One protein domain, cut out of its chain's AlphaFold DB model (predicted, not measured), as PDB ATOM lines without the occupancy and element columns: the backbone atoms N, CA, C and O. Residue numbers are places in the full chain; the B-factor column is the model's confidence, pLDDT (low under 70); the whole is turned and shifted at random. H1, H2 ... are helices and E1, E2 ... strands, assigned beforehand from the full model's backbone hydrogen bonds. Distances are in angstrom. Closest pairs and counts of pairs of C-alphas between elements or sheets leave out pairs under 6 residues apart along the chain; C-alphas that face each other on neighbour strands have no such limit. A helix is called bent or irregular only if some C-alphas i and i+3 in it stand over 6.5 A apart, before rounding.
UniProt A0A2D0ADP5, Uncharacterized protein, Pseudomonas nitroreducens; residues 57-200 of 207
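AT A GLANCE: This is residues 57 to 200 of the 207 residues of an uncharacterized protein of Pseudomonas nitroreducens (UniProt A0A2D0ADP5). One long sheet of nine strands, strongly twisted and curled like part of a barrel, runs through the domain, with helices H2 and H4 packed on one face and H1 covering the E1, E2 and E3 end of the other. The short H3 follows E4 directly, and the small hairpin of E5 and E6 makes the sheet's far edge. The printed part has 144 residues, with four named helices and nine named strands in the order H1 E1 E2 E3 H2 E4 H3 E5 E6 H4 E7 E8 E9. The sheet is mixed, in the order E1 E2 E3 E4 E7 E8 E9 E6 E5, and the class is mixed, helices and strands. The whole is compact, with a radius of gyration of the C-alphas of 15.0 A, and the outline is rounded, with spans of 38 by 34 by 23 A.

IN THESE COORDINATES: The printed part begins with H1, residues 57 to 67, 14.7 A long, with C-alpha 57 at (-42.294, -17.126, 30.191). Then come E1, residues 73 to 78, E2, residues 81 to 87, 15.1 A, and E3, residues 92 to 97, 16.1 A. H2, residues 102 to 115, is the longest helix at 20.7 A; it is irregular, but only just, with C-alphas 111 and 114 6.6 A apart. E4, residues 118 to 124, spans 19.8 A from C-alpha 118 at (-36.933, 7.337, 31.873). H3, residues 125 to 128, E5, residues 131 to 134, and E6, residues 137 to 140, are short. H4 holds residues 146 to 154, 13.8 A. E7 is residues 165 to 170, 16.3 A, E8 residues 183 to 189, 19.7 A, and E9 residues 197 to 199, ending at C-alpha 199, (-45.973, 1.582, 14.622).

HOW THE PARTS SIT: E1, E2 and E3 form a meander, each strand the antiparallel neighbour of the one before, with N 75 and O 84 at 2.9 A and N 94 and O 85 at 2.7 A. H1 is on the sheet at a height of 8.2 A, over E3 and only just over E2, where 3 of its C-alphas fall; it runs along the strands, at 1 degrees to E3 on the local plane. The closest C-alphas of H1 and E3 are those of His 59 and Leu 96, 6.4 A. E3, H2 and E4 make a strand-helix-strand unit, two parallel neighbour strands with a helix between, and its crossover is right-handed; N 95 and O 120 are 2.9 A apart. H2 is on the opposite face from H1; its closest C-alpha pair with E4 is Val 109 and Pro 119, 5.9 A. E4 and E7 are parallel, with N 123 and O 167 at 2.8 A. H3 is on the sheet but over none of its strands. The edge strand E5 is antiparallel to E6, with N 132 and O 139 at 2.8 A. H4 lies on the same face as H2, and residues 102 to 105 of H2 alone touch it, at a shallow tilt of 15 degrees, the same way; Lys 102 and Ile 150 have the closest C-alphas, 5.8 A. E7, E8 and E9 form a second meander, with N 185 and O 168 at 2.8 A and N 198 and O 188 at 2.8 A. E9 is antiparallel to E6, with N 138 and O 197 at 2.8 A. Every O i to N i+4 pair is within hydrogen-bond range in H1, 8 of 10 in H2 and 3 of 5 in H4, and H3 is too short for such a pair.

THE WHOLE: The two C-alphas farthest apart, those of Ala 70 and Ser 143, are 43.4 A apart. The printed part has no cut. The link from E7 to E8, residues 171 to 182, is long. The mean pLDDT of the printed part is 92.0, and residues 158 to 160 are under 70.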
ATOM      1  N   PHE A  57     -43.491 -16.878  31.001       89.38
ATOM      2  CA  PHE A  57     -42.294 -17.126  30.191       89.38
ATOM      3  C   PHE A  57     -41.890 -15.933  29.321       89.38
ATOM      4  O   PHE A  57     -40.716 -15.607  29.270       89.38
ATOM      5  N   TRP A  58     -42.856 -15.205  28.752       92.00
ATOM      6  CA  TRP A  58     -42.583 -13.952  28.040       92.00
ATOM      7  C   TRP A  58     -41.852 -12.895  28.895       92.00
ATOM      8  O   TRP A  58     -40.908 -12.271  28.423       92.00
ATOM      9  N   HIS A  59     -42.235 -12.725  30.168       93.88
ATOM     10  CA  HIS A  59     -41.529 -11.814  31.076       93.88
ATOM     11  C   HIS A  59     -40.118 -12.334  31.363       93.88
ATOM     12  O   HIS A  59     -39.156 -11.581  31.273       93.88
ATOM     13  N   TYR A  60     -39.991 -13.632  31.662       91.62
ATOM     14  CA  TYR A  60     -38.704 -14.251  31.978       91.62
ATOM     15  C   TYR A  60     -37.729 -14.213  30.796       91.62
ATOM     16  O   TYR A  60     -36.547 -13.986  31.014       91.62
ATOM     17  N   ALA A  61     -38.210 -14.349  29.559       91.00
ATOM     18  CA  ALA A  61     -37.389 -14.219  28.356       91.00
ATOM     19  C   ALA A  61     -36.810 -12.800  28.211       91.00
ATOM     20  O   ALA A  61     -35.613 -12.633  27.971       91.00
ATOM     21  N   TRP A  62     -37.630 -11.765  28.427       93.50
ATOM     22  CA  TRP A  62     -37.162 -10.376  28.444       93.50
ATOM     23  C   TRP A  62     -36.203 -10.100  29.604       93.50
ATOM     24  O   TRP A  62     -35.152  -9.495  29.395       93.50
ATOM     25  N   MET A  63     -36.521 -10.577  30.807       94.12
ATOM     26  CA  MET A  63     -35.651 -10.447  31.978       94.12
ATOM     27  C   MET A  63     -34.305 -11.131  31.744       94.12
ATOM     28  O   MET A  63     -33.279 -10.488  31.892       94.12
ATOM     29  N   LYS A  64     -34.275 -12.376  31.267       91.94
ATOM     30  CA  LYS A  64     -33.041 -13.087  30.900       91.94
ATOM     31  C   LYS A  64     -32.191 -12.300  29.908       91.94
ATOM     32  O   LYS A  64     -30.980 -12.196  30.091       91.94
ATOM     33  N   ARG A  65     -32.817 -11.708  28.886       91.31
ATOM     34  CA  ARG A  65     -32.127 -10.856  27.910       91.31
ATOM     35  C   ARG A  65     -31.482  -9.644  28.575       91.31
ATOM     36  O   ARG A  65     -30.318  -9.370  28.308       91.31
ATOM     37  N   TYR A  66     -32.223  -8.921  29.408       93.69
ATOM     38  CA  TYR A  66     -31.677  -7.764  30.112       93.69
ATOM     39  C   TYR A  66     -30.637  -8.161  31.158       93.69
ATOM     40  O   TYR A  66     -29.647  -7.468  31.284       93.69
ATOM     41  N   HIS A  67     -30.790  -9.302  31.826       92.25
ATOM     42  CA  HIS A  67     -29.823  -9.823  32.794       92.25
ATOM     43  C   HIS A  67     -28.470 -10.142  32.151       92.25
ATOM     44  O   HIS A  67     -27.425  -9.977  32.770       92.25
ATOM     45  N   ALA A  68     -28.481 -10.606  30.898       91.19
ATOM     46  CA  ALA A  68     -27.263 -10.835  30.128       91.19
ATOM     47  C   ALA A  68     -26.539  -9.525  29.754       91.19
ATOM     48  O   ALA A  68     -25.364  -9.551  29.395       91.19
ATOM     49  N   MET A  69     -27.223  -8.380  29.842       89.81
ATOM     50  CA  MET A  69     -26.627  -7.051  29.745       89.81
ATOM     51  C   MET A  69     -26.263  -6.626  31.174       89.81
ATOM     52  O   MET A  69     -27.139  -6.345  31.982       89.81
ATOM     53  N   ALA A  70     -24.975  -6.628  31.523       76.06
ATOM     54  CA  ALA A  70     -24.506  -6.482  32.910       76.06
ATOM     55  C   ALA A  70     -24.925  -5.175  33.638       76.06
ATOM     56  O   ALA A  70     -24.637  -5.010  34.819       76.06
ATOM     57  N   ASP A  71     -25.589  -4.243  32.951       91.19
ATOM     58  CA  ASP A  71     -26.007  -2.919  33.413       91.19
ATOM     59  C   ASP A  71     -27.485  -2.835  33.863       91.19
ATOM     60  O   ASP A  71     -27.989  -1.734  34.104       91.19
ATOM     61  N   TRP A  72     -28.191  -3.967  33.982       96.31
ATOM     62  CA  TRP A  72     -29.587  -4.021  34.441       96.31
ATOM     63  C   TRP A  72     -29.751  -4.714  35.797       96.31
ATOM     64  O   TRP A  72     -29.449  -5.896  35.945       96.31
ATOM     65  N   ASP A  73     -30.348  -4.008  36.757       95.50
ATOM     66  CA  ASP A  73     -30.855  -4.587  38.003       95.50
ATOM     67  C   ASP A  73     -32.333  -4.959  37.834       95.50
ATOM     68  O   ASP A  73     -33.189  -4.088  37.684       95.50
ATOM     69  N   LEU A  74     -32.645  -6.254  37.801       96.44
ATOM     70  CA  LEU A  74     -33.989  -6.768  37.502       96.44
ATOM     71  C   LEU A  74     -34.814  -7.014  38.757       96.44
ATOM     72  O   LEU A  74     -34.253  -7.194  39.825       96.44
ATOM     73  N   GLU A  75     -36.142  -7.089  38.644       94.62
ATOM     74  CA  GLU A  75     -37.064  -7.402  39.755       94.62
ATOM     75  C   GLU A  75     -36.724  -6.634  41.056       94.62
ATOM     76  O   GLU A  75     -36.678  -7.214  42.141       94.62
ATOM     77  N   THR A  76     -36.404  -5.347  40.929       92.69
ATOM     78  CA  THR A  76     -35.870  -4.510  42.013       92.69
ATOM     79  C   THR A  76     -36.949  -3.609  42.607       92.69
ATOM     80  O   THR A  76     -37.975  -3.353  41.972       92.69
ATOM     81  N   THR A  77     -36.733  -3.128  43.828       93.44
ATOM     82  CA  THR A  77     -37.662  -2.226  44.518       93.44
ATOM     83  C   THR A  77     -36.934  -0.947  44.894       93.44
ATOM     84  O   THR A  77     -35.965  -0.984  45.650       93.44
ATOM     85  N   VAL A  78     -37.425   0.192  44.408       92.88
ATOM     86  CA  VAL A  78     -36.859   1.517  44.701       92.88
ATOM     87  C   VAL A  78     -37.989   2.444  45.124       92.88
ATOM     88  O   VAL A  78     -39.026   2.500  44.470       92.88
ATOM     89  N   GLY A  79     -37.821   3.137  46.253       87.00
ATOM     90  CA  GLY A  79     -38.859   4.030  46.786       87.00
ATOM     91  C   GLY A  79     -40.185   3.324  47.107       87.00
ATOM     92  O   GLY A  79     -41.234   3.955  47.065       87.00
ATOM     93  N   GLY A  80     -40.151   2.013  47.377       89.94
ATOM     94  CA  GLY A  80     -41.344   1.193  47.616       89.94
ATOM     95  C   GLY A  80     -42.073   0.716  46.353       89.94
ATOM     96  O   GLY A  80     -43.026  -0.046  46.474       89.94
ATOM     97  N   PHE A  81     -41.618   1.102  45.155       93.94
ATOM     98  CA  PHE A  81     -42.188   0.652  43.885       93.94
ATOM     99  C   PHE A  81     -41.383  -0.516  43.296       93.94
ATOM    100  O   PHE A  81     -40.151  -0.485  43.296       93.94
ATOM    101  N   GLU A  82     -42.065  -1.549  42.795       93.81
ATOM    102  CA  GLU A  82     -41.439  -2.723  42.171       93.81
ATOM    103  C   GLU A  82     -41.243  -2.520  40.656       93.81
ATOM    104  O   GLU A  82     -42.201  -2.404  39.896       93.81
ATOM    105  N   PHE A  83     -39.996  -2.564  40.192       96.38
ATOM    106  CA  PHE A  83     -39.612  -2.424  38.785       96.38
ATOM    107  C   PHE A  83     -39.251  -3.781  38.174       96.38
ATOM    108  O   PHE A  83     -38.631  -4.615  38.839       96.38
ATOM    109  N   ASP A  84     -39.612  -4.031  36.907       97.56
ATOM    110  CA  ASP A  84     -39.129  -5.235  36.205       97.56
ATOM    111  C   ASP A  84     -37.623  -5.159  35.953       97.56
ATOM    112  O   ASP A  84     -36.938  -6.180  36.014       97.56
ATOM    113  N   GLY A  85     -37.102  -3.950  35.741       97.25
ATOM    114  CA  GLY A  85     -35.672  -3.687  35.749       97.25
ATOM    115  C   GLY A  85     -35.325  -2.206  35.772       97.25
ATOM    116  O   GLY A  85     -36.114  -1.368  35.346       97.25
ATOM    117  N   ILE A  86     -34.133  -1.881  36.255       97.88
ATOM    118  CA  ILE A  86     -33.561  -0.536  36.237       97.88
ATOM    119  C   ILE A  86     -32.176  -0.608  35.611       97.88
ATOM    120  O   ILE A  86     -31.369  -1.469  35.946       97.88
ATOM    121  N   ASN A  87     -31.897   0.337  34.724       97.25
ATOM    122  CA  ASN A  87     -30.563   0.603  34.222       97.25
ATOM    123  C   ASN A  87     -30.132   1.984  34.708       97.25
ATOM    124  O   ASN A  87     -30.580   3.008  34.179       97.25
ATOM    125  N   SER A  88     -29.287   2.012  35.735       93.75
ATOM    126  CA  SER A  88     -28.886   3.253  36.401       93.75
ATOM    127  C   SER A  88     -28.031   4.149  35.502       93.75
ATOM    128  O   SER A  88     -28.186   5.367  35.532       93.75
ATOM    129  N   GLU A  89     -27.178   3.562  34.656       93.75
ATOM    130  CA  GLU A  89     -26.297   4.302  33.744       93.75
ATOM    131  C   GLU A  89     -27.103   5.063  32.682       93.75
ATOM    132  O   GLU A  89     -26.954   6.272  32.498       93.75
ATOM    133  N   LYS A  90     -28.029   4.368  32.016       95.12
ATOM    134  CA  LYS A  90     -28.896   4.937  30.973       95.12
ATOM    135  C   LYS A  90     -30.105   5.672  31.549       95.12
ATOM    136  O   LYS A  90     -30.868   6.271  30.784       95.12
ATOM    137  N   LYS A  91     -30.278   5.627  32.874       96.62
ATOM    138  CA  LYS A  91     -31.445   6.126  33.607       96.62
ATOM    139  C   LYS A  91     -32.742   5.575  33.020       96.62
ATOM    140  O   LYS A  91     -33.637   6.346  32.699       96.62
ATOM    141  N   LEU A  92     -32.825   4.264  32.801       97.19
ATOM    142  CA  LEU A  92     -34.034   3.604  32.297       97.19
ATOM    143  C   LEU A  92     -34.702   2.805  33.413       97.19
ATOM    144  O   LEU A  92     -34.023   2.167  34.213       97.19
ATOM    145  N   ALA A  93     -36.027   2.786  33.405       98.19
ATOM    146  CA  ALA A  93     -36.839   1.860  34.183       98.19
ATOM    147  C   ALA A  93     -37.682   1.029  33.217       98.19
ATOM    148  O   ALA A  93     -38.259   1.582  32.283       98.19
ATOM    149  N   LEU A  94     -37.757  -0.279  33.429       98.25
ATOM    150  CA  LEU A  94     -38.476  -1.225  32.587       98.25
ATOM    151  C   LEU A  94     -39.789  -1.649  33.248       98.25
ATOM    152  O   LEU A  94     -39.801  -2.064  34.409       98.25
ATOM    153  N   LEU A  95     -40.857  -1.601  32.453       98.19
ATOM    154  CA  LEU A  95     -42.128  -2.273  32.693       98.19
ATOM    155  C   LEU A  95     -42.392  -3.260  31.553       98.19
ATOM    156  O   LEU A  95     -42.413  -2.887  30.376       98.19
ATOM    157  N   LEU A  96     -42.625  -4.515  31.910       97.62
ATOM    158  CA  LEU A  96     -43.064  -5.585  31.031       97.62
ATOM    159  C   LEU A  96     -44.534  -5.868  31.335       97.62
ATOM    160  O   LEU A  96     -44.869  -6.311  32.429       97.62
ATOM    161  N   THR A  97     -45.425  -5.653  30.367       96.19
ATOM    162  CA  THR A  97     -46.857  -5.903  30.582       96.19
ATOM    163  C   THR A  97     -47.516  -6.629  29.415       96.19
ATOM    164  O   THR A  97     -47.124  -6.525  28.254       96.19
ATOM    165  N   LYS A  98     -48.558  -7.402  29.727       94.44
ATOM    166  CA  LYS A  98     -49.378  -8.134  28.739       94.44
ATOM    167  C   LYS A  98     -50.760  -7.523  28.555       94.44
ATOM    168  O   LYS A  98     -51.619  -8.119  27.904       94.44
ATOM    169  N   LYS A  99     -51.020  -6.388  29.196       93.69
ATOM    170  CA  LYS A  99     -52.311  -5.714  29.162       93.69
ATOM    171  C   LYS A  99     -52.097  -4.229  28.910       93.69
ATOM    172  O   LYS A  99     -51.088  -3.658  29.295       93.69
ATOM    173  N   LEU A 100     -53.086  -3.611  28.277       93.62
ATOM    174  CA  LEU A 100     -53.157  -2.162  28.126       93.62
ATOM    175  C   LEU A 100     -54.011  -1.596  29.259       93.62
ATOM    176  O   LEU A 100     -55.187  -1.291  29.063       93.62
ATOM    177  N   VAL A 101     -53.435  -1.527  30.460       94.50
ATOM    178  CA  VAL A 101     -54.086  -0.945  31.639       94.50
ATOM    179  C   VAL A 101     -53.499   0.436  31.871       94.50
ATOM    180  O   VAL A 101     -52.322   0.570  32.186       94.50
ATOM    181  N   LYS A 102     -54.321   1.472  31.690       95.00
ATOM    182  CA  LYS A 102     -53.850   2.855  31.765       95.00
ATOM    183  C   LYS A 102     -53.290   3.198  33.147       95.00
ATOM    184  O   LYS A 102     -52.170   3.673  33.220       95.00
ATOM    185  N   SER A 103     -54.026   2.894  34.216       96.31
ATOM    186  CA  SER A 103     -53.601   3.215  35.587       96.31
ATOM    187  C   SER A 103     -52.258   2.580  35.959       96.31
ATOM    188  O   SER A 103     -51.428   3.243  36.557       96.31
ATOM    189  N   GLU A 104     -52.007   1.338  35.535       95.69
ATOM    190  CA  GLU A 104     -50.727   0.643  35.761       95.69
ATOM    191  C   GLU A 104     -49.556   1.383  35.097       95.69
ATOM    192  O   GLU A 104     -48.498   1.563  35.697       95.69
ATOM    193  N   ILE A 105     -49.751   1.847  33.859       97.44
ATOM    194  CA  ILE A 105     -48.722   2.583  33.120       97.44
ATOM    195  C   ILE A 105     -48.553   3.998  33.688       97.44
ATOM    196  O   ILE A 105     -47.416   4.441  33.840       97.44
ATOM    197  N   ASP A 106     -49.645   4.679  34.043       97.44
ATOM    198  CA  ASP A 106     -49.612   6.004  34.674       97.44
ATOM    199  C   ASP A 106     -48.833   5.954  36.003       97.44
ATOM    200  O   ASP A 106     -47.941   6.770  36.232       97.44
ATOM    201  N   GLU A 107     -49.133   4.972  36.862       97.81
ATOM    202  CA  GLU A 107     -48.456   4.749  38.147       97.81
ATOM    203  C   GLU A 107     -46.968   4.442  37.952       97.81
ATOM    204  O   GLU A 107     -46.122   5.018  38.637       97.81
ATOM    205  N   PHE A 108     -46.628   3.592  36.978       98.19
ATOM    206  CA  PHE A 108     -45.241   3.293  36.632       98.19
ATOM    207  C   PHE A 108     -44.475   4.536  36.167       98.19
ATOM    208  O   PHE A 108     -43.365   4.798  36.637       98.19
ATOM    209  N   VAL A 109     -45.061   5.325  35.261       97.56
ATOM    210  CA  VAL A 109     -44.463   6.579  34.788       97.56
ATOM    211  C   VAL A 109     -44.265   7.532  35.966       97.56
ATOM    212  O   VAL A 109     -43.164   8.051  36.137       97.56
ATOM    213  N   ALA A 110     -45.279   7.709  36.815       97.38
ATOM    214  CA  ALA A 110     -45.205   8.564  37.996       97.38
ATOM    215  C   ALA A 110     -44.108   8.119  38.978       97.38
ATOM    216  O   ALA A 110     -43.385   8.970  39.493       97.38
ATOM    217  N   ALA A 111     -43.923   6.810  39.186       98.00
ATOM    218  CA  ALA A 111     -42.867   6.264  40.041       98.00
ATOM    219  C   ALA A 111     -41.450   6.520  39.494       98.00
ATOM    220  O   ALA A 111     -40.504   6.674  40.266       98.00
ATOM    221  N   CYS A 112     -41.286   6.612  38.171       97.38
ATOM    222  CA  CYS A 112     -39.993   6.905  37.549       97.38
ATOM    223  C   CYS A 112     -39.556   8.368  37.729       97.38
ATOM    224  O   CYS A 112     -38.362   8.638  37.877       97.38
ATOM    225  N   MET A 113     -40.509   9.307  37.722       94.19
ATOM    226  CA  MET A 113     -40.244  10.752  37.724       94.19
ATOM    227  C   MET A 113     -39.382  11.240  38.903       94.19
ATOM    228  O   MET A 113     -38.348  11.859  38.637       94.19
ATOM    229  N   PRO A 114     -39.719  10.974  40.185       95.62
ATOM    230  CA  PRO A 114     -38.908  11.440  41.313       95.62
ATOM    231  C   PRO A 114     -37.528  10.771  41.370       95.62
ATOM    232  O   PRO A 114     -36.613  11.305  41.990       95.62
ATOM    233  N   LEU A 115     -37.360   9.623  40.705       95.69
ATOM    234  CA  LEU A 115     -36.092   8.900  40.612       95.69
ATOM    235  C   LEU A 115     -35.220   9.380  39.438       95.69
ATOM    236  O   LEU A 115     -34.101   8.902  39.265       95.69
ATOM    237  N   GLY A 116     -35.722  10.301  38.605       95.56
ATOM    238  CA  GLY A 116     -35.030  10.756  37.398       95.56
ATOM    239  C   GLY A 116     -34.835   9.650  36.352       95.56
ATOM    240  O   GLY A 116     -33.929   9.748  35.518       95.56
ATOM    241  N   LEU A 117     -35.656   8.597  36.407       96.44
ATOM    242  CA  LEU A 117     -35.633   7.474  35.476       96.44
ATOM    243  C   LEU A 117     -36.554   7.758  34.287       96.44
ATOM    244  O   LEU A 117     -37.610   8.371  34.419       96.44
ATOM    245  N   LYS A 118     -36.158   7.284  33.110       97.12
ATOM    246  CA  LYS A 118     -36.933   7.337  31.873       97.12
ATOM    247  C   LYS A 118     -37.718   6.026  31.722       97.12
ATOM    248  O   LYS A 118     -37.094   4.967  31.595       97.12
ATOM    249  N   PRO A 119     -39.059   6.078  31.694       98.00
ATOM    250  CA  PRO A 119     -39.904   4.904  31.511       98.00
ATOM    251  C   PRO A 119     -39.697   4.225  30.151       98.00
ATOM    252  O   PRO A 119     -39.818   4.846  29.088       98.00
ATOM    253  N   LEU A 120     -39.444   2.921  30.184       97.94
ATOM    254  CA  LEU A 120     -39.426   2.007  29.052       97.94
ATOM    255  C   LEU A 120     -40.499   0.941  29.279       97.94
ATOM    256  O   LEU A 120     -40.378   0.108  30.170       97.94
ATOM    257  N   VAL A 121     -41.542   0.954  28.455       98.44
ATOM    258  CA  VAL A 121     -42.649  -0.001  28.545       98.44
ATOM    259  C   VAL A 121     -42.601  -0.921  27.335       98.44
ATOM    260  O   VAL A 121     -42.657  -0.448  26.198       98.44
ATOM    261  N   ILE A 122     -42.518  -2.227  27.562       97.88
ATOM    262  CA  ILE A 122     -42.641  -3.244  26.515       97.88
ATOM    263  C   ILE A 122     -43.947  -3.993  26.747       97.88
ATOM    264  O   ILE A 122     -44.227  -4.467  27.848       97.88
ATOM    265  N   ILE A 123     -44.752  -4.083  25.694       97.38
ATOM    266  CA  ILE A 123     -46.103  -4.624  25.746       97.38
ATOM    267  C   ILE A 123     -46.186  -5.835  24.828       97.38
ATOM    268  O   ILE A 123     -45.901  -5.739  23.636       97.38
ATOM    269  N   ASN A 124     -46.613  -6.970  25.373       96.19
ATOM    270  CA  ASN A 124     -46.865  -8.172  24.586       96.19
ATOM    271  C   ASN A 124     -47.994  -7.941  23.562       96.19
ATOM    272  O   ASN A 124     -49.024  -7.345  23.897       96.19
ATOM    273  N   SER A 125     -47.845  -8.462  22.342       96.25
ATOM    274  CA  SER A 125     -48.829  -8.283  21.269       96.25
ATOM    275  C   SER A 125     -50.250  -8.727  21.619       96.25
ATOM    276  O   SER A 125     -51.206  -8.072  21.196       96.25
ATOM    277  N   ALA A 126     -50.420  -9.739  22.476       94.25
ATOM    278  CA  ALA A 126     -51.728 -10.210  22.937       94.25
ATOM    279  C   ALA A 126     -52.578  -9.103  23.593       94.25
ATOM    280  O   ALA A 126     -53.814  -9.163  23.563       94.25
ATOM    281  N   ALA A 127     -51.945  -8.055  24.135       94.62
ATOM    282  CA  ALA A 127     -52.630  -6.887  24.687       94.62
ATOM    283  C   ALA A 127     -53.447  -6.119  23.627       94.62
ATOM    284  O   ALA A 127     -54.419  -5.437  23.957       94.62
ATOM    285  N   PHE A 128     -53.098  -6.271  22.347       95.38
ATOM    286  CA  PHE A 128     -53.691  -5.570  21.213       95.38
ATOM    287  C   PHE A 128     -54.693  -6.421  20.415       95.38
ATOM    288  O   PHE A 128     -55.091  -6.035  19.320       95.38
ATOM    289  N   LYS A 129     -55.195  -7.544  20.955       93.38
ATOM    290  CA  LYS A 129     -56.191  -8.416  20.280       93.38
ATOM    291  C   LYS A 129     -57.452  -7.696  19.762       93.38
ATOM    292  O   LYS A 129     -58.109  -8.149  18.821       93.38
ATOM    293  N   ASN A 130     -57.788  -6.560  20.377       92.50
ATOM    294  CA  ASN A 130     -58.933  -5.718  20.028       92.50
ATOM    295  C   ASN A 130     -58.560  -4.524  19.133       92.50
ATOM    296  O   ASN A 130     -59.300  -3.543  19.080       92.50
ATOM    297  N   PHE A 131     -57.426  -4.597  18.440       94.69
ATOM    298  CA  PHE A 131     -56.979  -3.613  17.464       94.69
ATOM    299  C   PHE A 131     -56.922  -4.239  16.070       94.69
ATOM    300  O   PHE A 131     -56.721  -5.444  15.919       94.69
ATOM    301  N   ASN A 132     -57.110  -3.401  15.059       94.50
ATOM    302  CA  ASN A 132     -56.780  -3.684  13.671       94.50
ATOM    303  C   ASN A 132     -55.451  -3.008  13.339       94.50
ATOM    304  O   ASN A 132     -55.159  -1.936  13.872       94.50
ATOM    305  N   PHE A 133     -54.683  -3.596  12.428       95.69
ATOM    306  CA  PHE A 133     -53.474  -2.982  11.895       95.69
ATOM    307  C   PHE A 133     -53.686  -2.610  10.432       95.69
ATOM    308  O   PHE A 133     -53.942  -3.474   9.598       95.69
ATOM    309  N   VAL A 134     -53.642  -1.313  10.130       93.12
ATOM    310  CA  VAL A 134     -53.906  -0.777   8.790       93.12
ATOM    311  C   VAL A 134     -52.926   0.357   8.522       93.12
ATOM    312  O   VAL A 134     -52.826   1.287   9.322       93.12
ATOM    313  N   ASN A 135     -52.213   0.294   7.396       92.81
ATOM    314  CA  ASN A 135     -51.281   1.336   6.943       92.81
ATOM    315  C   ASN A 135     -50.249   1.753   8.013       92.81
ATOM    316  O   ASN A 135     -50.030   2.941   8.248       92.81
ATOM    317  N   GLY A 136     -49.639   0.778   8.697       94.31
ATOM    318  CA  GLY A 136     -48.623   1.048   9.723       94.31
ATOM    319  C   GLY A 136     -49.182   1.571  11.051       94.31
ATOM    320  O   GLY A 136     -48.432   2.123  11.859       94.31
ATOM    321  N   ARG A 137     -50.496   1.445  11.286       95.19
ATOM    322  CA  ARG A 137     -51.170   1.975  12.478       95.19
ATOM    323  C   ARG A 137     -52.057   0.942  13.145       95.19
ATOM    324  O   ARG A 137     -52.794   0.225  12.473       95.19
ATOM    325  N   LEU A 138     -52.032   0.929  14.473       95.50
ATOM    326  CA  LEU A 138     -52.983   0.193  15.296       95.50
ATOM    327  C   LEU A 138     -54.198   1.079  15.554       95.50
ATOM    328  O   LEU A 138     -54.072   2.183  16.090       95.50
ATOM    329  N   LYS A 139     -55.376   0.577  15.189       93.19
ATOM    330  CA  LYS A 139     -56.664   1.238  15.411       93.19
ATOM    331  C   LYS A 139     -57.538   0.353  16.291       93.19
ATOM    332  O   LYS A 139     -57.701  -0.823  15.960       93.19
ATOM    333  N   PRO A 140     -58.107   0.858  17.395       91.94
ATOM    334  CA  PRO A 140     -59.046   0.073  18.178       91.94
ATOM    335  C   PRO A 140     -60.227  -0.392  17.315       91.94
ATOM    336  O   PRO A 140     -60.774   0.388  16.539       91.94
ATOM    337  N   LYS A 141     -60.649  -1.655  17.457       91.19
ATOM    338  CA  LYS A 141     -61.828  -2.202  16.753       91.19
ATOM    339  C   LYS A 141     -63.123  -1.483  17.142       91.19
ATOM    340  O   LYS A 141     -64.048  -1.410  16.345       91.19
ATOM    341  N   LEU A 142     -63.175  -0.965  18.369       86.00
ATOM    342  CA  LEU A 142     -64.291  -0.195  18.909       86.00
ATOM    343  C   LEU A 142     -63.831   1.239  19.170       86.00
ATOM    344  O   LEU A 142     -62.862   1.447  19.899       86.00
ATOM    345  N   SER A 143     -64.553   2.218  18.626       75.00
ATOM    346  CA  SER A 143     -64.219   3.648  18.721       75.00
ATOM    347  C   SER A 143     -64.139   4.177  20.159       75.00
ATOM    348  O   SER A 143     -63.387   5.109  20.430       75.00
ATOM    349  N   HIS A 144     -64.874   3.567  21.092       76.69
ATOM    350  CA  HIS A 144     -64.891   3.949  22.505       76.69
ATOM    351  C   HIS A 144     -63.793   3.281  23.350       76.69
ATOM    352  O   HIS A 144     -63.703   3.564  24.542       76.69
ATOM    353  N   ASN A 145     -62.968   2.389  22.786       81.19
ATOM    354  CA  ASN A 145     -61.885   1.752  23.536       81.19
ATOM    355  C   ASN A 145     -60.854   2.820  23.961       81.19
ATOM    356  O   ASN A 145     -60.192   3.392  23.094       81.19
ATOM    357  N   PRO A 146     -60.667   3.080  25.268       86.69
ATOM    358  CA  PRO A 146     -59.823   4.173  25.735       86.69
ATOM    359  C   PRO A 146     -58.328   3.833  25.726       86.69
ATOM    360  O   PRO A 146     -57.526   4.695  26.067       86.69
ATOM    361  N   ALA A 147     -57.922   2.612  25.355       88.19
ATOM    362  CA  ALA A 147     -56.531   2.165  25.450       88.19
ATOM    363  C   ALA A 147     -55.548   3.015  24.624       88.19
ATOM    364  O   ALA A 147     -54.380   3.129  24.987       88.19
ATOM    365  N   TRP A 148     -56.004   3.668  23.549       88.88
ATOM    366  CA  TRP A 148     -55.159   4.592  22.786       88.88
ATOM    367  C   TRP A 148     -54.727   5.823  23.607       88.88
ATOM    368  O   TRP A 148     -53.682   6.402  23.313       88.88
ATOM    369  N   LYS A 149     -55.472   6.193  24.664       92.00
ATOM    370  CA  LYS A 149     -55.149   7.332  25.539       92.00
ATOM    371  C   LYS A 149     -53.828   7.157  26.285       92.00
ATOM    372  O   LYS A 149     -53.197   8.151  26.592       92.00
ATOM    373  N   ILE A 150     -53.368   5.922  26.506       94.50
ATOM    374  CA  ILE A 150     -52.022   5.651  27.047       94.50
ATOM    375  C   ILE A 150     -50.947   6.294  26.159       94.50
ATOM    376  O   ILE A 150     -49.981   6.884  26.634       94.50
ATOM    377  N   PHE A 151     -51.114   6.171  24.842       93.94
ATOM    378  CA  PHE A 151     -50.142   6.650  23.863       93.94
ATOM    379  C   PHE A 151     -50.252   8.148  23.643       93.94
ATOM    380  O   PHE A 151     -49.226   8.787  23.422       93.94
ATOM    381  N   TRP A 152     -51.473   8.684  23.729       91.06
ATOM    382  CA  TRP A 152     -51.682  10.118  23.879       91.06
ATOM    383  C   TRP A 152     -50.919  10.596  25.120       91.06
ATOM    384  O   TRP A 152     -49.951  11.313  24.991       91.06
ATOM    385  N   ASP A 153     -51.206  10.117  26.323       92.31
ATOM    386  CA  ASP A 153     -50.613  10.708  27.530       92.31
ATOM    387  C   ASP A 153     -49.082  10.572  27.624       92.31
ATOM    388  O   ASP A 153     -48.432  11.433  28.214       92.31
ATOM    389  N   HIS A 154     -48.483   9.525  27.040       94.81
ATOM    390  CA  HIS A 154     -47.075   9.204  27.309       94.81
ATOM    391  C   HIS A 154     -46.157   9.069  26.089       94.81
ATOM    392  O   HIS A 154     -44.936   9.110  26.254       94.81
ATOM    393  N   ALA A 155     -46.690   8.900  24.874       93.25
ATOM    394  CA  ALA A 155     -45.910   8.496  23.699       93.25
ATOM    395  C   ALA A 155     -46.101   9.405  22.465       93.25
ATOM    396  O   ALA A 155     -45.977   8.935  21.327       93.25
ATOM    397  N   HIS A 156     -46.354  10.704  22.655       87.31
ATOM    398  CA  HIS A 156     -46.465  11.671  21.554       87.31
ATOM    399  C   HIS A 156     -45.223  11.687  20.632       87.31
ATOM    400  O   HIS A 156     -44.072  11.492  21.049       87.31
ATOM    401  N   GLN A 157     -45.464  11.875  19.331       74.25
ATOM    402  CA  GLN A 157     -44.449  12.128  18.309       74.25
ATOM    403  C   GLN A 157     -44.043  13.605  18.328       74.25
ATOM    404  O   GLN A 157     -44.897  14.479  18.233       74.25
ATOM    405  N   GLY A 158     -42.733  13.868  18.351       64.88
ATOM    406  CA  GLY A 158     -42.185  15.202  18.086       64.88
ATOM    407  C   GLY A 158     -42.313  16.218  19.222       64.88
ATOM    408  O   GLY A 158     -42.070  17.395  18.982       64.88
ATOM    409  N   ALA A 159     -42.666  15.790  20.431       60.56
ATOM    410  CA  ALA A 159     -42.913  16.699  21.538       60.56
ATOM    411  C   ALA A 159     -41.886  16.546  22.672       60.56
ATOM    412  O   ALA A 159     -41.324  15.474  22.908       60.56
ATOM    413  N   THR A 160     -41.639  17.657  23.367       60.53
ATOM    414  CA  THR A 160     -40.828  17.766  24.592       60.53
ATOM    415  C   THR A 160     -41.478  17.093  25.809       60.53
ATOM    416  O   THR A 160     -40.862  17.041  26.867       60.53
ATOM    417  N   ASP A 161     -42.708  16.596  25.670       70.75
ATOM    418  CA  ASP A 161     -43.569  16.064  26.732       70.75
ATOM    419  C   ASP A 161     -43.651  14.524  26.760       70.75
ATOM    420  O   ASP A 161     -44.354  13.965  27.603       70.75
ATOM    421  N   ARG A 162     -42.932  13.814  25.874       87.69
ATOM    422  CA  ARG A 162     -42.887  12.345  25.898       87.69
ATOM    423  C   ARG A 162     -42.359  11.871  27.251       87.69
ATOM    424  O   ARG A 162     -41.159  11.952  27.517       87.69
ATOM    425  N   SER A 163     -43.238  11.282  28.053       93.56
ATOM    426  CA  SER A 163     -42.892  10.762  29.372       93.56
ATOM    427  C   SER A 163     -42.549   9.273  29.369       93.56
ATOM    428  O   SER A 163     -42.005   8.800  30.356       93.56
ATOM    429  N   ALA A 164     -42.823   8.519  28.295       96.06
ATOM    430  CA  ALA A 164     -42.435   7.110  28.192       96.06
ATOM    431  C   ALA A 164     -42.040   6.691  26.771       96.06
ATOM    432  O   ALA A 164     -42.579   7.156  25.766       96.06
ATOM    433  N   SER A 165     -41.123   5.726  26.677       96.12
ATOM    434  CA  SER A 165     -40.893   4.977  25.445       96.12
ATOM    435  C   SER A 165     -41.697   3.681  25.480       96.12
ATOM    436  O   SER A 165     -41.344   2.762  26.212       96.12
ATOM    437  N   ILE A 166     -42.737   3.580  24.651       97.44
ATOM    438  CA  ILE A 166     -43.621   2.406  24.610       97.44
ATOM    439  C   ILE A 166     -43.324   1.555  23.372       97.44
ATOM    440  O   ILE A 166     -43.143   2.081  22.271       97.44
ATOM    441  N   TRP A 167     -43.258   0.239  23.551       97.88
ATOM    442  CA  TRP A 167     -42.910  -0.728  22.516       97.88
ATOM    443  C   TRP A 167     -43.922  -1.872  22.461       97.88
ATOM    444  O   TRP A 167     -44.362  -2.373  23.492       97.88
ATOM    445  N   LEU A 168     -44.263  -2.293  21.247       97.44
ATOM    446  CA  LEU A 168     -45.007  -3.511  20.949       97.44
ATOM    447  C   LEU A 168     -44.018  -4.633  20.670       97.44
ATOM    448  O   LEU A 168     -43.222  -4.530  19.740       97.44
ATOM    449  N   ASP A 169     -44.096  -5.703  21.442       96.75
ATOM    450  CA  ASP A 169     -43.349  -6.917  21.171       96.75
ATOM    451  C   ASP A 169     -44.170  -7.885  20.314       96.75
ATOM    452  O   ASP A 169     -45.204  -8.382  20.766       96.75
ATOM    453  N   ILE A 170     -43.699  -8.150  19.095       95.06
ATOM    454  CA  ILE A 170     -44.202  -9.215  18.225       95.06
ATOM    455  C   ILE A 170     -43.320 -10.437  18.443       95.06
ATOM    456  O   ILE A 170     -42.110 -10.389  18.202       95.06
ATOM    457  N   ASP A 171     -43.929 -11.528  18.891       87.56
ATOM    458  CA  ASP A 171     -43.242 -12.787  19.148       87.56
ATOM    459  C   ASP A 171     -43.788 -13.895  18.252       87.56
ATOM    460  O   ASP A 171     -44.976 -13.904  17.916       87.56
ATOM    461  N   SER A 172     -42.922 -14.826  17.856       81.19
ATOM    462  CA  SER A 172     -43.329 -15.934  16.991       81.19
ATOM    463  C   SER A 172     -44.426 -16.766  17.661       81.19
ATOM    464  O   SER A 172     -44.310 -17.146  18.825       81.19
ATOM    465  N   GLY A 173     -45.506 -17.040  16.928       79.19
ATOM    466  CA  GLY A 173     -46.629 -17.841  17.423       79.19
ATOM    467  C   GLY A 173     -47.546 -17.134  18.430       79.19
ATOM    468  O   GLY A 173     -48.463 -17.769  18.950       79.19
ATOM    469  N   VAL A 174     -47.351 -15.835  18.700       83.88
ATOM    470  CA  VAL A 174     -48.229 -15.046  19.579       83.88
ATOM    471  C   VAL A 174     -49.138 -14.139  18.750       83.88
ATOM    472  O   VAL A 174     -48.688 -13.201  18.097       83.88
ATOM    473  N   PHE A 175     -50.447 -14.387  18.821       86.94
ATOM    474  CA  PHE A 175     -51.456 -13.572  18.145       86.94
ATOM    475  C   PHE A 175     -51.901 -12.370  19.004       86.94
ATOM    476  O   PHE A 175     -52.121 -12.534  20.210       86.94
ATOM    477  N   PRO A 176     -52.164 -11.190  18.407       92.75
ATOM    478  CA  PRO A 176     -51.989 -10.841  16.991       92.75
ATOM    479  C   PRO A 176     -50.530 -10.565  16.596       92.75
ATOM    480  O   PRO A 176     -49.819  -9.861  17.304       92.75
ATOM    481  N   ASP A 177     -50.113 -11.060  15.429       91.56
ATOM    482  CA  ASP A 177     -48.815 -10.728  14.815       91.56
ATOM    483  C   ASP A 177     -48.896  -9.513  13.874       91.56
ATOM    484  O   ASP A 177     -47.884  -8.902  13.547       91.56
ATOM    485  N   PHE A 178     -50.112  -9.143  13.451       93.69
ATOM    486  CA  PHE A 178     -50.395  -8.071  12.496       93.69
ATOM    487  C   PHE A 178     -49.678  -8.214  11.140       93.69
ATOM    488  O   PHE A 178     -49.522  -7.224  10.423       93.69
ATOM    489  N   GLY A 179     -49.228  -9.424  10.788       92.00
ATOM    490  CA  GLY A 179     -48.350  -9.655   9.638       92.00
ATOM    491  C   GLY A 179     -46.970  -8.994   9.767       92.00
ATOM    492  O   GLY A 179     -46.271  -8.829   8.768       92.00
ATOM    493  N   LEU A 180     -46.581  -8.575  10.974       92.69
ATOM    494  CA  LEU A 180     -45.265  -8.021  11.266       92.69
ATOM    495  C   LEU A 180     -44.262  -9.150  11.523       92.69
ATOM    496  O   LEU A 180     -44.608 -10.238  11.980       92.69
ATOM    497  N   GLN A 181     -42.990  -8.878  11.243       92.50
ATOM    498  CA  GLN A 181     -41.904  -9.787  11.604       92.50
ATOM    499  C   GLN A 181     -41.716  -9.817  13.127       92.50
ATOM    500  O   GLN A 181     -42.096  -8.890  13.839       92.50
ATOM    501  N   THR A 182     -41.095 -10.877  13.642       93.12
ATOM    502  CA  THR A 182     -40.737 -10.955  15.065       93.12
ATOM    503  C   THR A 182     -39.773  -9.826  15.445       93.12
ATOM    504  O   THR A 182     -38.768  -9.599  14.771       93.12
ATOM    505  N   GLY A 183     -40.061  -9.129  16.543       94.56
ATOM    506  CA  GLY A 183     -39.247  -8.020  17.032       94.56
ATOM    507  C   GLY A 183     -40.027  -7.013  17.873       94.56
ATOM    508  O   GLY A 183     -41.249  -7.080  17.994       94.56
ATOM    509  N   ALA A 184     -39.302  -6.050  18.442       96.06
ATOM    510  CA  ALA A 184     -39.887  -4.973  19.235       96.06
ATOM    511  C   ALA A 184     -40.041  -3.696  18.397       96.06
ATOM    512  O   ALA A 184     -39.061  -3.135  17.902       96.06
ATOM    513  N   TYR A 185     -41.268  -3.199  18.280       97.31
ATOM    514  CA  TYR A 185     -41.648  -2.043  17.475       97.31
ATOM    515  C   TYR A 185     -41.961  -0.843  18.367       97.31
ATOM    516  O   TYR A 185     -42.791  -0.937  19.267       97.31
ATOM    517  N   ASN A 186     -41.331   0.308  18.122       96.62
ATOM    518  CA  ASN A 186     -41.659   1.514  18.883       96.62
ATOM    519  C   ASN A 186     -43.052   2.022  18.495       96.62
ATOM    520  O   ASN A 186     -43.363   2.147  17.307       96.62
ATOM    521  N   LEU A 187     -43.860   2.337  19.502       95.94
ATOM    522  CA  LEU A 187     -45.193   2.896  19.340       95.94
ATOM    523  C   LEU A 187     -45.178   4.391  19.632       95.94
ATOM    524  O   LEU A 187     -44.449   4.869  20.503       95.94
ATOM    525  N   SER A 188     -45.994   5.140  18.899       93.56
ATOM    526  CA  SER A 188     -46.107   6.580  19.106       93.56
ATOM    527  C   SER A 188     -47.451   7.137  18.652       93.56
ATOM    528  O   SER A 188     -48.115   6.564  17.788       93.56
ATOM    529  N   TYR A 189     -47.844   8.265  19.229       91.31
ATOM    530  CA  TYR A 189     -49.102   8.939  18.937       91.31
ATOM    531  C   TYR A 189     -48.877  10.260  18.186       91.31
ATOM    532  O   TYR A 189     -47.906  10.962  18.448       91.31
ATOM    533  N   ALA A 190     -49.758  10.609  17.245       82.06
ATOM    534  CA  ALA A 190     -49.696  11.881  16.524       82.06
ATOM    535  C   ALA A 190     -51.090  12.507  16.393       82.06
ATOM    536  O   ALA A 190     -51.998  11.858  15.877       82.06
ATOM    537  N   ASN A 191     -51.222  13.788  16.755       75.75
ATOM    538  CA  ASN A 191     -52.505  14.510  16.867       75.75
ATOM    539  C   ASN A 191     -53.377  14.456  15.607       75.75
ATOM    540  O   ASN A 191     -54.599  14.460  15.693       75.75
ATOM    541  N   ARG A 192     -52.755  14.367  14.426       79.19
ATOM    542  CA  ARG A 192     -53.462  14.284  13.138       79.19
ATOM    543  C   ARG A 192     -54.205  12.956  12.906       79.19
ATOM    544  O   ARG A 192     -54.917  12.843  11.915       79.19
ATOM    545  N   TYR A 193     -54.037  11.956  13.777       78.56
ATOM    546  CA  TYR A 193     -54.697  10.650  13.684       78.56
ATOM    547  C   TYR A 193     -55.355  10.283  15.021       78.56
ATOM    548  O   TYR A 193     -54.797   9.556  15.846       78.56
ATOM    549  N   TYR A 194     -56.553  10.822  15.252       83.81
ATOM    550  CA  TYR A 194     -57.304  10.609  16.490       83.81
ATOM    551  C   TYR A 194     -57.546   9.118  16.768       83.81
ATOM    552  O   TYR A 194     -58.073   8.398  15.925       83.81
ATOM    553  N   GLY A 195     -57.155   8.651  17.957       86.12
ATOM    554  CA  GLY A 195     -57.326   7.255  18.363       86.12
ATOM    555  C   GLY A 195     -56.417   6.228  17.677       86.12
ATOM    556  O   GLY A 195     -56.559   5.036  17.949       86.12
ATOM    557  N   GLU A 196     -55.482   6.645  16.817       91.81
ATOM    558  CA  GLU A 196     -54.594   5.729  16.092       91.81
ATOM    559  C   GLU A 196     -53.160   5.779  16.620       91.81
ATOM    560  O   GLU A 196     -52.592   6.847  16.851       91.81
ATOM    561  N   ILE A 197     -52.536   4.609  16.735       94.75
ATOM    562  CA  ILE A 197     -51.173   4.471  17.252       94.75
ATOM    563  C   ILE A 197     -50.258   4.108  16.087       94.75
ATOM    564  O   ILE A 197     -50.459   3.091  15.423       94.75
ATOM    565  N   ALA A 198     -49.252   4.936  15.818       94.94
ATOM    566  CA  ALA A 198     -48.249   4.659  14.801       94.94
ATOM    567  C   ALA A 198     -47.274   3.580  15.285       94.94
ATOM    568  O   ALA A 198     -46.742   3.673  16.394       94.94
ATOM    569  N   VAL A 199     -46.997   2.608  14.419       95.94
ATOM    570  CA  VAL A 199     -45.973   1.582  14.622       95.94
ATOM    571  C   VAL A 199     -44.754   1.963  13.784       95.94
ATOM    572  O   VAL A 199     -44.865   2.148  12.573       95.94
ATOM    573  N   ASN A 200     -43.584   2.109  14.408       93.88
ATOM    574  CA  ASN A 200     -42.344   2.338  13.664       93.88
ATOM    575  C   ASN A 200     -42.036   1.097  12.808       93.88
ATOM    576  O   ASN A 200     -41.862   0.037  13.391       93.88
TER     577      ASN A 200